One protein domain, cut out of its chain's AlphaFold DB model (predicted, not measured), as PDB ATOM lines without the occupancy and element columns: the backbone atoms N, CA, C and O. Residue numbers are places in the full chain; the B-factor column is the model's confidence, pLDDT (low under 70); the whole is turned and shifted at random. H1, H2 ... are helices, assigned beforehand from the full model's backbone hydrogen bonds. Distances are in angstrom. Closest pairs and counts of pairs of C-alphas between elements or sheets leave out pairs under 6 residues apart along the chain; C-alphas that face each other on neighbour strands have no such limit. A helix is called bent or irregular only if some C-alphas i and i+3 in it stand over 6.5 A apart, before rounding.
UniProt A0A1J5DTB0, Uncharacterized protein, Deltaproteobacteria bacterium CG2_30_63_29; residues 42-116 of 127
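What this domain is: This is residues 42 to 116 of the 127 residues of an uncharacterized protein of Deltaproteobacteria bacterium CG2_30_63_29 (UniProt A0A1J5DTB0). One long helix, H3, makes the length of the model; beside its first part the shorter helices H1 and H2 pack to form a small three-helix bundle, and its last part, residues 99 to 116, sticks out as a straight arm. The bundle is up and down, each helix running against the one before it in the chain. The printed part has 75 residues, with three named helices in the order H1, H2, H3 and no named strand; the class is all helix. The whole is only just loose, close to extended, with a radius of gyration of the C-alphas of 16.7 A and spans of 62 by 19 by 17 A, while the body without the arm spans 36 by 18 by 16 A.

How they stand to each other: H3, residues 81 to 116, touches H2, residues 66 to 76, with its residues 83 to 88 alone. The closest C-alphas are those of Leu 76 and Arg 84, 4.9 A apart, and this helical hairpin has a steep tilt of 39 degrees, opposite ways. H1, residues 42 to 57, touches H3 with residues 47 to 54 alone, at a shallow tilt of 17 degrees, the same way; the closest C-alphas are those of Leu 51 and Val 83, 6.6 A apart. H1 and H2 touch as a helical hairpin at a shallow tilt of 30 degrees, opposite ways, with the C-alphas of Cys 57 and Gln 68 closest at 5.5 A; H1 does so with residues 54 to 57 alone. In H3 every O i to N i+4 pair is within hydrogen-bond range; in H1 11 of 12 are, and in H2 3 of 7, beside 6 of 8 O i to N i+3 pairs.

Where its parts are: H3 measures 52.3 A from first to last C-alpha and ends at C-alpha 116 (-9.667, 23.565, 35.163). H1 measures 23.0 A and begins at C-alpha 42 (-55.849, -15.064, 19.843). H2 measures 15.8 A and is irregular: C-alphas 67 and 70 are 7.6 A apart.

The domain as a whole: The two C-alphas farthest apart, those of Ala 42 and Gly 116, are 62.1 A apart. The printed part has no cut; the link from H1 to H2 is short and that from H2 to H3 tight. The mean pLDDT of the printed part is 92.8, and residue 116 is under 70.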
ATOM      1  N   ALA A  42     -55.697 -15.876  18.634       91.06
ATOM      2  CA  ALA A  42     -55.849 -15.064  19.843       91.06
ATOM      3  C   ALA A  42     -54.556 -14.979  20.676       91.06
ATOM      4  O   ALA A  42     -54.239 -13.904  21.178       91.06
ATOM      5  N   VAL A  43     -53.799 -16.079  20.758       93.69
ATOM      6  CA  VAL A  43     -52.508 -16.153  21.467       93.69
ATOM      7  C   VAL A  43     -51.494 -15.179  20.867       93.69
ATOM      8  O   VAL A  43     -50.865 -14.411  21.586       93.69
ATOM      9  N   GLU A  44     -51.381 -15.154  19.541       95.00
ATOM     10  CA  GLU A  44     -50.406 -14.300  18.865       95.00
ATOM     11  C   GLU A  44     -50.796 -12.821  18.941       95.00
ATOM     12  O   GLU A  44     -49.963 -11.956  19.196       95.00
ATOM     13  N   LEU A  45     -52.089 -12.515  18.812       93.88
ATOM     14  CA  LEU A  45     -52.572 -11.149  19.010       93.88
ATOM     15  C   LEU A  45     -52.364 -10.661  20.450       93.88
ATOM     16  O   LEU A  45     -52.061  -9.484  20.642       93.88
ATOM     17  N   ALA A  46     -52.517 -11.535  21.450       94.56
ATOM     18  CA  ALA A  46     -52.250 -11.197  22.846       94.56
ATOM     19  C   ALA A  46     -50.760 -10.905  23.073       94.56
ATOM     20  O   ALA A  46     -50.425  -9.889  23.677       94.56
ATOM     21  N   TYR A  47     -49.875 -11.730  22.509       95.94
ATOM     22  CA  TYR A  47     -48.431 -11.502  22.543       95.94
ATOM     23  C   TYR A  47     -48.042 -10.141  21.948       95.94
ATOM     24  O   TYR A  47     -47.402  -9.332  22.620       95.94
ATOM     25  N   LEU A  48     -48.510  -9.828  20.735       95.38
ATOM     26  CA  LEU A  48     -48.224  -8.546  20.078       95.38
ATOM     27  C   LEU A  48     -48.799  -7.347  20.848       95.38
ATOM     28  O   LEU A  48     -48.191  -6.276  20.888       95.38
ATOM     29  N   GLN A  49     -49.966  -7.510  21.475       95.25
ATOM     30  CA  GLN A  49     -50.547  -6.478  22.332       95.25
ATOM     31  C   GLN A  49     -49.690  -6.241  23.583       95.25
ATOM     32  O   GLN A  49     -49.511  -5.090  23.983       95.25
ATOM     33  N   ASN A  50     -49.160  -7.308  24.186       96.50
ATOM     34  CA  ASN A  50     -48.280  -7.227  25.347       96.50
ATOM     35  C   ASN A  50     -46.944  -6.572  25.001       96.50
ATOM     36  O   ASN A  50     -46.545  -5.664  25.719       96.50
ATOM     37  N   LEU A  51     -46.319  -6.932  23.875       95.38
ATOM     38  CA  LEU A  51     -45.111  -6.251  23.393       95.38
ATOM     39  C   LEU A  51     -45.340  -4.750  23.214       95.38
ATOM     40  O   LEU A  51     -44.598  -3.936  23.748       95.38
ATOM     41  N   ARG A  52     -46.434  -4.366  22.551       94.44
ATOM     42  CA  ARG A  52     -46.806  -2.953  22.397       94.44
ATOM     43  C   ARG A  52     -47.012  -2.252  23.743       94.44
ATOM     44  O   ARG A  52     -46.715  -1.068  23.874       94.44
ATOM     45  N   ASN A  53     -47.591  -2.931  24.731       95.12
ATOM     46  CA  ASN A  53     -47.773  -2.350  26.060       95.12
ATOM     47  C   ASN A  53     -46.432  -2.204  26.792       95.12
ATOM     48  O   ASN A  53     -46.213  -1.179  27.429       95.12
ATOM     49  N   LEU A  54     -45.537  -3.179  26.640       95.12
ATOM     50  CA  LEU A  54     -44.185  -3.171  27.184       95.12
ATOM     51  C   LEU A  54     -43.342  -2.029  26.588       95.12
ATOM     52  O   LEU A  54     -42.723  -1.270  27.329       95.12
ATOM     53  N   GLU A  55     -43.409  -1.819  25.270       92.94
ATOM     54  CA  GLU A  55     -42.762  -0.691  24.577       92.94
ATOM     55  C   GLU A  55     -43.213   0.672  25.125       92.94
ATOM     56  O   GLU A  55     -42.441   1.629  25.163       92.94
ATOM     57  N   ARG A  56     -44.457   0.788  25.607       93.69
ATOM     58  CA  ARG A  56     -44.956   2.039  26.205       93.69
ATOM     59  C   ARG A  56     -44.367   2.322  27.588       93.69
ATOM     60  O   ARG A  56     -44.412   3.483  28.014       93.69
ATOM     61  N   CYS A  57     -43.816   1.309  28.260       95.31
ATOM     62  CA  CYS A  57     -43.146   1.439  29.554       95.31
ATOM     63  C   CYS A  57     -41.756   2.060  29.454       95.31
ATOM     64  O   CYS A  57     -41.284   2.640  30.438       95.31
ATOM     65  N   VAL A  58     -41.143   2.017  28.273       94.44
ATOM     66  CA  VAL A  58     -39.809   2.563  28.028       94.44
ATOM     67  C   VAL A  58     -39.864   3.921  27.319       94.44
ATOM     68  O   VAL A  58     -40.870   4.328  26.724       94.44
ATOM     69  N   THR A  59     -38.812   4.717  27.479       93.31
ATOM     70  CA  THR A  59     -38.564   5.904  26.655       93.31
ATOM     71  C   THR A  59     -37.914   5.486  25.341       93.31
ATOM     72  O   THR A  59     -37.440   4.364  25.193       93.31
ATOM     73  N   TRP A  60     -37.880   6.406  24.377       89.19
ATOM     74  CA  TRP A  60     -37.160   6.193  23.121       89.19
ATOM     75  C   TRP A  60     -35.642   6.019  23.342       89.19
ATOM     76  O   TRP A  60     -34.989   5.357  22.549       89.19
ATOM     77  N   GLU A  61     -35.109   6.539  24.454       87.69
ATOM     78  CA  GLU A  61     -33.716   6.374  24.915       87.69
ATOM     79  C   GLU A  61     -33.476   5.040  25.648       87.69
ATOM     80  O   GLU A  61     -32.386   4.789  26.155       87.69
ATOM     81  N   GLY A  62     -34.495   4.181  25.756       90.25
ATOM     82  CA  GLY A  62     -34.376   2.876  26.408       90.25
ATOM     83  C   GLY A  62     -34.480   2.902  27.934       90.25
ATOM     84  O   GLY A  62     -34.160   1.906  28.572       90.25
ATOM     85  N   PHE A  63     -34.954   3.999  28.539       93.50
ATOM     86  CA  PHE A  63     -35.144   4.066  29.991       93.50
ATOM     87  C   PHE A  63     -36.554   3.655  30.417       93.50
ATOM     88  O   PHE A  63     -37.552   4.169  29.906       93.50
ATOM     89  N   ILE A  64     -36.669   2.810  31.441       94.50
ATOM     90  CA  ILE A  64     -37.964   2.466  32.037       94.50
ATOM     91  C   ILE A  64     -38.505   3.674  32.806       94.50
ATOM     92  O   ILE A  64     -37.907   4.177  33.766       94.50
ATOM     93  N   ARG A  65     -39.694   4.135  32.408       93.31
ATOM     94  CA  ARG A  65     -40.355   5.301  33.005       93.31
ATOM     95  C   ARG A  65     -40.736   5.000  34.452       93.31
ATOM     96  O   ARG A  65     -41.463   4.047  34.717       93.31
ATOM     97  N   ARG A  66     -40.362   5.881  35.391       92.50
ATOM     98  CA  ARG A  66     -40.674   5.730  36.833       92.50
ATOM     99  C   ARG A  66     -42.151   5.420  37.103       92.50
ATOM    100  O   ARG A  66     -42.455   4.491  37.839       92.50
ATOM    101  N   LYS A  67     -43.061   6.155  36.450       94.19
ATOM    102  CA  LYS A  67     -44.520   5.990  36.588       94.19
ATOM    103  C   LYS A  67     -45.050   4.642  36.079       94.19
ATOM    104  O   LYS A  67     -46.158   4.276  36.439       94.19
ATOM    105  N   GLN A  68     -44.296   3.934  35.237       94.44
ATOM    106  CA  GLN A  68     -44.713   2.662  34.642       94.44
ATOM    107  C   GLN A  68     -43.982   1.451  35.235       94.44
ATOM    108  O   GLN A  68     -44.204   0.342  34.772       94.44
ATOM    109  N   ARG A  69     -43.161   1.620  36.283       93.69
ATOM    110  CA  ARG A  69     -42.411   0.512  36.907       93.69
ATOM    111  C   ARG A  69     -43.310  -0.603  37.434       93.69
ATOM    112  O   ARG A  69     -43.082  -1.754  37.096       93.69
ATOM    113  N   ALA A  70     -44.377  -0.254  38.153       94.94
ATOM    114  CA  ALA A  70     -45.333  -1.244  38.653       94.94
ATOM    115  C   ALA A  70     -45.999  -2.033  37.513       94.94
ATOM    116  O   ALA A  70     -46.189  -3.237  37.617       94.94
ATOM    117  N   GLN A  71     -46.317  -1.366  36.397       94.62
ATOM    118  CA  GLN A  71     -46.830  -2.047  35.207       94.62
ATOM    119  C   GLN A  71     -45.751  -2.908  34.540       94.62
ATOM    120  O   GLN A  71     -46.047  -3.995  34.067       94.62
ATOM    121  N   PHE A  72     -44.504  -2.445  34.500       96.50
ATOM    122  CA  PHE A  72     -43.394  -3.191  33.919       96.50
ATOM    123  C   PHE A  72     -43.109  -4.491  34.683       96.50
ATOM    124  O   PHE A  72     -42.861  -5.533  34.080       96.50
ATOM    125  N   GLU A  73     -43.196  -4.450  36.013       95.62
ATOM    126  CA  GLU A  73     -43.010  -5.615  36.880       95.62
ATOM    127  C   GLU A  73     -44.011  -6.738  36.591       95.62
ATOM    128  O   GLU A  73     -43.642  -7.910  36.676       95.62
ATOM    129  N   THR A  74     -45.237  -6.418  36.159       96.81
ATOM    130  CA  THR A  74     -46.204  -7.456  35.771       96.81
ATOM    131  C   THR A  74     -45.764  -8.215  34.518       96.81
ATOM    132  O   THR A  74     -46.028  -9.409  34.410       96.81
ATOM    133  N   PHE A  75     -45.036  -7.572  33.595       96.88
ATOM    134  CA  PHE A  75     -44.507  -8.242  32.405       96.88
ATOM    135  C   PHE A  75     -43.350  -9.197  32.724       96.88
ATOM    136  O   PHE A  75     -43.227 -10.230  32.070       96.88
ATOM    137  N   LEU A  76     -42.559  -8.914  33.764       96.44
ATOM    138  CA  LEU A  76     -41.521  -9.835  34.252       96.44
ATOM    139  C   LEU A  76     -42.114 -11.117  34.856       96.44
ATOM    140  O   LEU A  76     -41.458 -12.150  34.885       96.44
ATOM    141  N   GLN A  77     -43.358 -11.058  35.329       96.31
ATOM    142  CA  GLN A  77     -44.070 -12.192  35.927       96.31
ATOM    143  C   GLN A  77     -45.112 -12.800  34.975       96.31
ATOM    144  O   GLN A  77     -45.913 -13.630  35.388       96.31
ATOM    145  N   HIS A  78     -45.127 -12.386  33.706       96.75
ATOM    146  CA  HIS A  78     -46.148 -12.798  32.749       96.75
ATOM    147  C   HIS A  78     -46.024 -14.287  32.377       96.75
ATOM    148  O   HIS A  78     -44.914 -14.806  32.244       96.75
ATOM    149  N   ASP A  79     -47.159 -14.957  32.142       95.62
ATOM    150  CA  ASP A  79     -47.220 -16.396  31.836       95.62
ATOM    151  C   ASP A  79     -46.509 -16.760  30.520       95.62
ATOM    152  O   ASP A  79     -45.756 -17.731  30.463       95.62
ATOM    153  N   ASP A  80     -46.719 -15.969  29.456       96.12
ATOM    154  CA  ASP A  80     -46.041 -16.168  28.163       96.12
ATOM    155  C   ASP A  80     -44.528 -15.890  28.301       96.12
ATOM    156  O   ASP A  80     -44.140 -14.736  28.534       96.12
ATOM    157  N   PRO A  81     -43.661 -16.906  28.112       96.81
ATOM    158  CA  PRO A  81     -42.218 -16.761  28.275       96.81
ATOM    159  C   PRO A  81     -41.604 -15.763  27.290       96.81
ATOM    160  O   PRO A  81     -40.587 -15.156  27.609       96.81
ATOM    161  N   ARG A  82     -42.221 -15.545  26.120       97.31
ATOM    162  CA  ARG A  82     -41.727 -14.574  25.133       97.31
ATOM    163  C   ARG A  82     -41.871 -13.141  25.640       97.31
ATOM    164  O   ARG A  82     -40.987 -12.320  25.421       97.31
ATOM    165  N   VAL A  83     -42.973 -12.842  26.334       97.25
ATOM    166  CA  VAL A  83     -43.204 -11.518  26.938       97.25
ATOM    167  C   VAL A  83     -42.220 -11.284  28.076       97.25
ATOM    168  O   VAL A  83     -41.631 -10.209  28.163       97.25
ATOM    169  N   ARG A  84     -42.013 -12.303  28.915       97.69
ATOM    170  CA  ARG A  84     -41.073 -12.235  30.034       97.69
ATOM    171  C   ARG A  84     -39.638 -12.014  29.561       97.69
ATOM    172  O   ARG A  84     -38.998 -11.090  30.044       97.69
ATOM    173  N   ALA A  85     -39.183 -12.779  28.568       97.69
ATOM    174  CA  ALA A  85     -37.859 -12.603  27.976       97.69
ATOM    175  C   ALA A  85     -37.666 -11.180  27.420       97.69
ATOM    176  O   ALA A  85     -36.681 -10.521  27.735       97.69
ATOM    177  N   ALA A  86     -38.653 -10.652  26.683       96.75
ATOM    178  CA  ALA A  86     -38.595  -9.279  26.178       96.75
ATOM    179  C   ALA A  86     -38.522  -8.231  27.308       96.75
ATOM    180  O   ALA A  86     -37.827  -7.222  27.187       96.75
ATOM    181  N   ALA A  87     -39.230  -8.452  28.419       97.38
ATOM    182  CA  ALA A  87     -39.171  -7.567  29.580       97.38
ATOM    183  C   ALA A  87     -37.814  -7.652  30.301       97.38
ATOM    184  O   ALA A  87     -37.276  -6.629  30.724       97.38
ATOM    185  N   GLU A  88     -37.227  -8.840  30.418       97.50
ATOM    186  CA  GLU A  88     -35.887  -9.031  30.983       97.50
ATOM    187  C   GLU A  88     -34.815  -8.326  30.142       97.50
ATOM    188  O   GLU A  88     -33.980  -7.606  30.695       97.50
ATOM    189  N   ASP A  89     -34.889  -8.446  28.814       96.19
ATOM    190  CA  ASP A  89     -33.986  -7.764  27.883       96.19
ATOM    191  C   ASP A  89     -34.037  -6.245  28.051       96.19
ATOM    192  O   ASP A  89     -32.999  -5.594  28.186       96.19
ATOM    193  N   LEU A  90     -35.242  -5.674  28.128       95.69
ATOM    194  CA  LEU A  90     -35.417  -4.239  28.360       95.69
ATOM    195  C   LEU A  90     -34.911  -3.803  29.737       95.69
ATOM    196  O   LEU A  90     -34.345  -2.722  29.862       95.69
ATOM    197  N   LYS A  91     -35.092  -4.625  30.777       95.81
ATOM    198  CA  LYS A  91     -34.590  -4.321  32.124       95.81
ATOM    199  C   LYS A  91     -33.065  -4.290  32.164       95.81
ATOM    200  O   LYS A  91     -32.493  -3.418  32.815       95.81
ATOM    201  N   ARG A  92     -32.422  -5.230  31.473       95.75
ATOM    202  CA  ARG A  92     -30.968  -5.267  31.313       95.75
ATOM    203  C   ARG A  92     -30.471  -4.026  30.574       95.75
ATOM    204  O   ARG A  92     -29.649  -3.303  31.128       95.75
ATOM    205  N   ALA A  93     -31.055  -3.718  29.415       94.31
ATOM    206  CA  ALA A  93     -30.698  -2.532  28.635       94.31
ATOM    207  C   ALA A  93     -30.890  -1.223  29.430       94.31
ATOM    208  O   ALA A  93     -30.074  -0.311  29.347       94.31
ATOM    209  N   ASP A  94     -31.939  -1.131  30.249       95.12
ATOM    210  CA  ASP A  94     -32.189   0.015  31.128       95.12
ATOM    211  C   ASP A  94     -31.128   0.162  32.238       95.12
ATOM    212  O   ASP A  94     -30.792   1.286  32.614       95.12
ATOM    213  N   SER A  95     -30.579  -0.942  32.765       93.25
ATOM    214  CA  SER A  95     -29.449  -0.892  33.712       93.25
ATOM    215  C   SER A  95     -28.181  -0.414  33.019       93.25
ATOM    216  O   SER A  95     -27.578   0.562  33.460       93.25
ATOM    217  N   GLU A  96     -27.850  -1.033  31.885       94.62
ATOM    218  CA  GLU A  96     -26.669  -0.712  31.077       94.62
ATOM    219  C   GLU A  96     -26.690   0.749  30.614       94.62
ATOM    220  O   GLU A  96     -25.684   1.448  30.695       94.62
ATOM    221  N   ASN A  97     -27.850   1.259  30.188       93.69
ATOM    222  CA  ASN A  97     -27.996   2.660  29.800       93.69
ATOM    223  C   ASN A  97     -27.785   3.609  30.979       93.69
ATOM    224  O   ASN A  97     -27.154   4.648  30.809       93.69
ATOM    225  N   ARG A  98     -28.286   3.280  32.178       91.81
ATOM    226  CA  ARG A  98     -28.062   4.127  33.361       91.81
ATOM    227  C   ARG A  98     -26.616   4.107  33.820       91.81
ATOM    228  O   ARG A  98     -26.130   5.131  34.282       91.81
ATOM    229  N   GLU A  99     -25.959   2.959  33.739       92.56
ATOM    230  CA  GLU A  99     -24.534   2.830  34.041       92.56
ATOM    231  C   GLU A  99     -23.701   3.640  33.058       92.56
ATOM    232  O   GLU A  99     -22.905   4.465  33.492       92.56
ATOM    233  N   ARG A 100     -23.969   3.496  31.758       92.19
ATOM    234  CA  ARG A 100     -23.297   4.273  30.718       92.19
ATOM    235  C   ARG A 100     -23.492   5.774  30.908       92.19
ATOM    236  O   ARG A 100     -22.507   6.491  30.942       92.19
ATOM    237  N   SER A 101     -24.724   6.246  31.103       90.94
ATOM    238  CA  SER A 101     -24.968   7.681  31.306       90.94
ATOM    239  C   SER A 101     -24.331   8.235  32.584       90.94
ATOM    240  O   SER A 101     -23.990   9.410  32.618       90.94
ATOM    241  N   ARG A 102     -24.168   7.421  33.638       90.94
ATOM    242  CA  ARG A 102     -23.393   7.830  34.823       90.94
ATOM    243  C   ARG A 102     -21.906   7.932  34.505       90.94
ATOM    244  O   ARG A 102     -21.311   8.947  34.827       90.94
ATOM    245  N   ALA A 103     -21.343   6.924  33.842       92.62
ATOM    246  CA  ALA A 103     -19.936   6.916  33.459       92.62
ATOM    247  C   ALA A 103     -19.585   8.061  32.493       92.62
ATOM    248  O   ALA A 103     -18.530   8.663  32.626       92.62
ATOM    249  N   GLU A 104     -20.475   8.384  31.550       92.19
ATOM    250  CA  GLU A 104     -20.339   9.548  30.663       92.19
ATOM    251  C   GLU A 104     -20.288  10.851  31.471       92.19
ATOM    252  O   GLU A 104     -19.392  11.660  31.264       92.19
ATOM    253  N   TRP A 105     -21.198  11.030  32.433       88.50
ATOM    254  CA  TRP A 105     -21.216  12.224  33.280       88.50
ATOM    255  C   TRP A 105     -19.975  12.338  34.177       88.50
ATOM    256  O   TRP A 105     -19.394  13.412  34.269       88.50
ATOM    257  N   GLU A 106     -19.548  11.235  34.797       92.44
ATOM    258  CA  GLU A 106     -18.316  11.177  35.601       92.44
ATOM    259  C   GLU A 106     -17.071  11.483  34.751       92.44
ATOM    260  O   GLU A 106     -16.161  12.170  35.209       92.44
ATOM    261  N   ALA A 107     -17.025  11.009  33.501       91.00
ATOM    262  CA  ALA A 107     -15.936  11.312  32.577       91.00
ATOM    263  C   ALA A 107     -15.929  12.789  32.152       91.00
ATOM    264  O   ALA A 107     -14.859  13.390  32.081       91.00
ATOM    265  N   ASP A 108     -17.103  13.375  31.903       88.50
ATOM    266  CA  ASP A 108     -17.242  14.799  31.587       88.50
ATOM    267  C   ASP A 108     -16.830  15.687  32.778       88.50
ATOM    268  O   ASP A 108     -16.171  16.706  32.577       88.50
ATOM    269  N   GLU A 109     -17.185  15.302  34.012       87.69
ATOM    270  CA  GLU A 109     -16.761  15.987  35.245       87.69
ATOM    271  C   GLU A 109     -15.239  15.914  35.423       87.69
ATOM    272  O   GLU A 109     -14.600  16.949  35.598       87.69
ATOM    273  N   LEU A 110     -14.641  14.727  35.264       88.88
ATOM    274  CA  LEU A 110     -13.188  14.551  35.328       88.88
ATOM    275  C   LEU A 110     -12.465  15.386  34.263       88.88
ATOM    276  O   LEU A 110     -11.473  16.040  34.566       88.88
ATOM    277  N   ALA A 111     -12.971  15.400  33.029       88.81
ATOM    278  CA  ALA A 111     -12.393  16.197  31.951       88.81
ATOM    279  C   ALA A 111     -12.491  17.708  32.229       88.81
ATOM    280  O   ALA A 111     -11.592  18.463  31.856       88.81
ATOM    281  N   ALA A 112     -13.571  18.161  32.874       84.75
ATOM    282  CA  ALA A 112     -13.736  19.555  33.275       84.75
ATOM    283  C   ALA A 112     -12.786  19.944  34.420       84.75
ATOM    284  O   ALA A 112     -12.207  21.030  34.374       84.75
ATOM    285  N   ASP A 113     -12.597  19.061  35.404       81.69
ATOM    286  CA  ASP A 113     -11.636  19.251  36.493       81.69
ATOM    287  C   ASP A 113     -10.193  19.274  35.967       81.69
ATOM    288  O   ASP A 113      -9.428  20.167  36.327       81.69
ATOM    289  N   GLU A 114      -9.826  18.356  35.062       75.31
ATOM    290  CA  GLU A 114      -8.514  18.348  34.400       75.31
ATOM    291  C   GLU A 114      -8.276  19.645  33.613       75.31
ATOM    292  O   GLU A 114      -7.257  20.303  33.814       75.31
ATOM    293  N   ALA A 115      -9.243  20.078  32.797       75.38
ATOM    294  CA  ALA A 115      -9.147  21.331  32.044       75.38
ATOM    295  C   ALA A 115      -9.136  22.588  32.941       75.38
ATOM    296  O   ALA A 115      -8.664  23.648  32.526       75.38
ATOM    297  N   GLY A 116      -9.672  22.495  34.163       60.62
ATOM    298  CA  GLY A 116      -9.667  23.565  35.163       60.62
ATOM    299  C   GLY A 116      -8.338  23.720  35.909       60.62
ATOM    300  O   GLY A 116      -8.099  24.775  36.496       60.62
TER     301      GLY A 116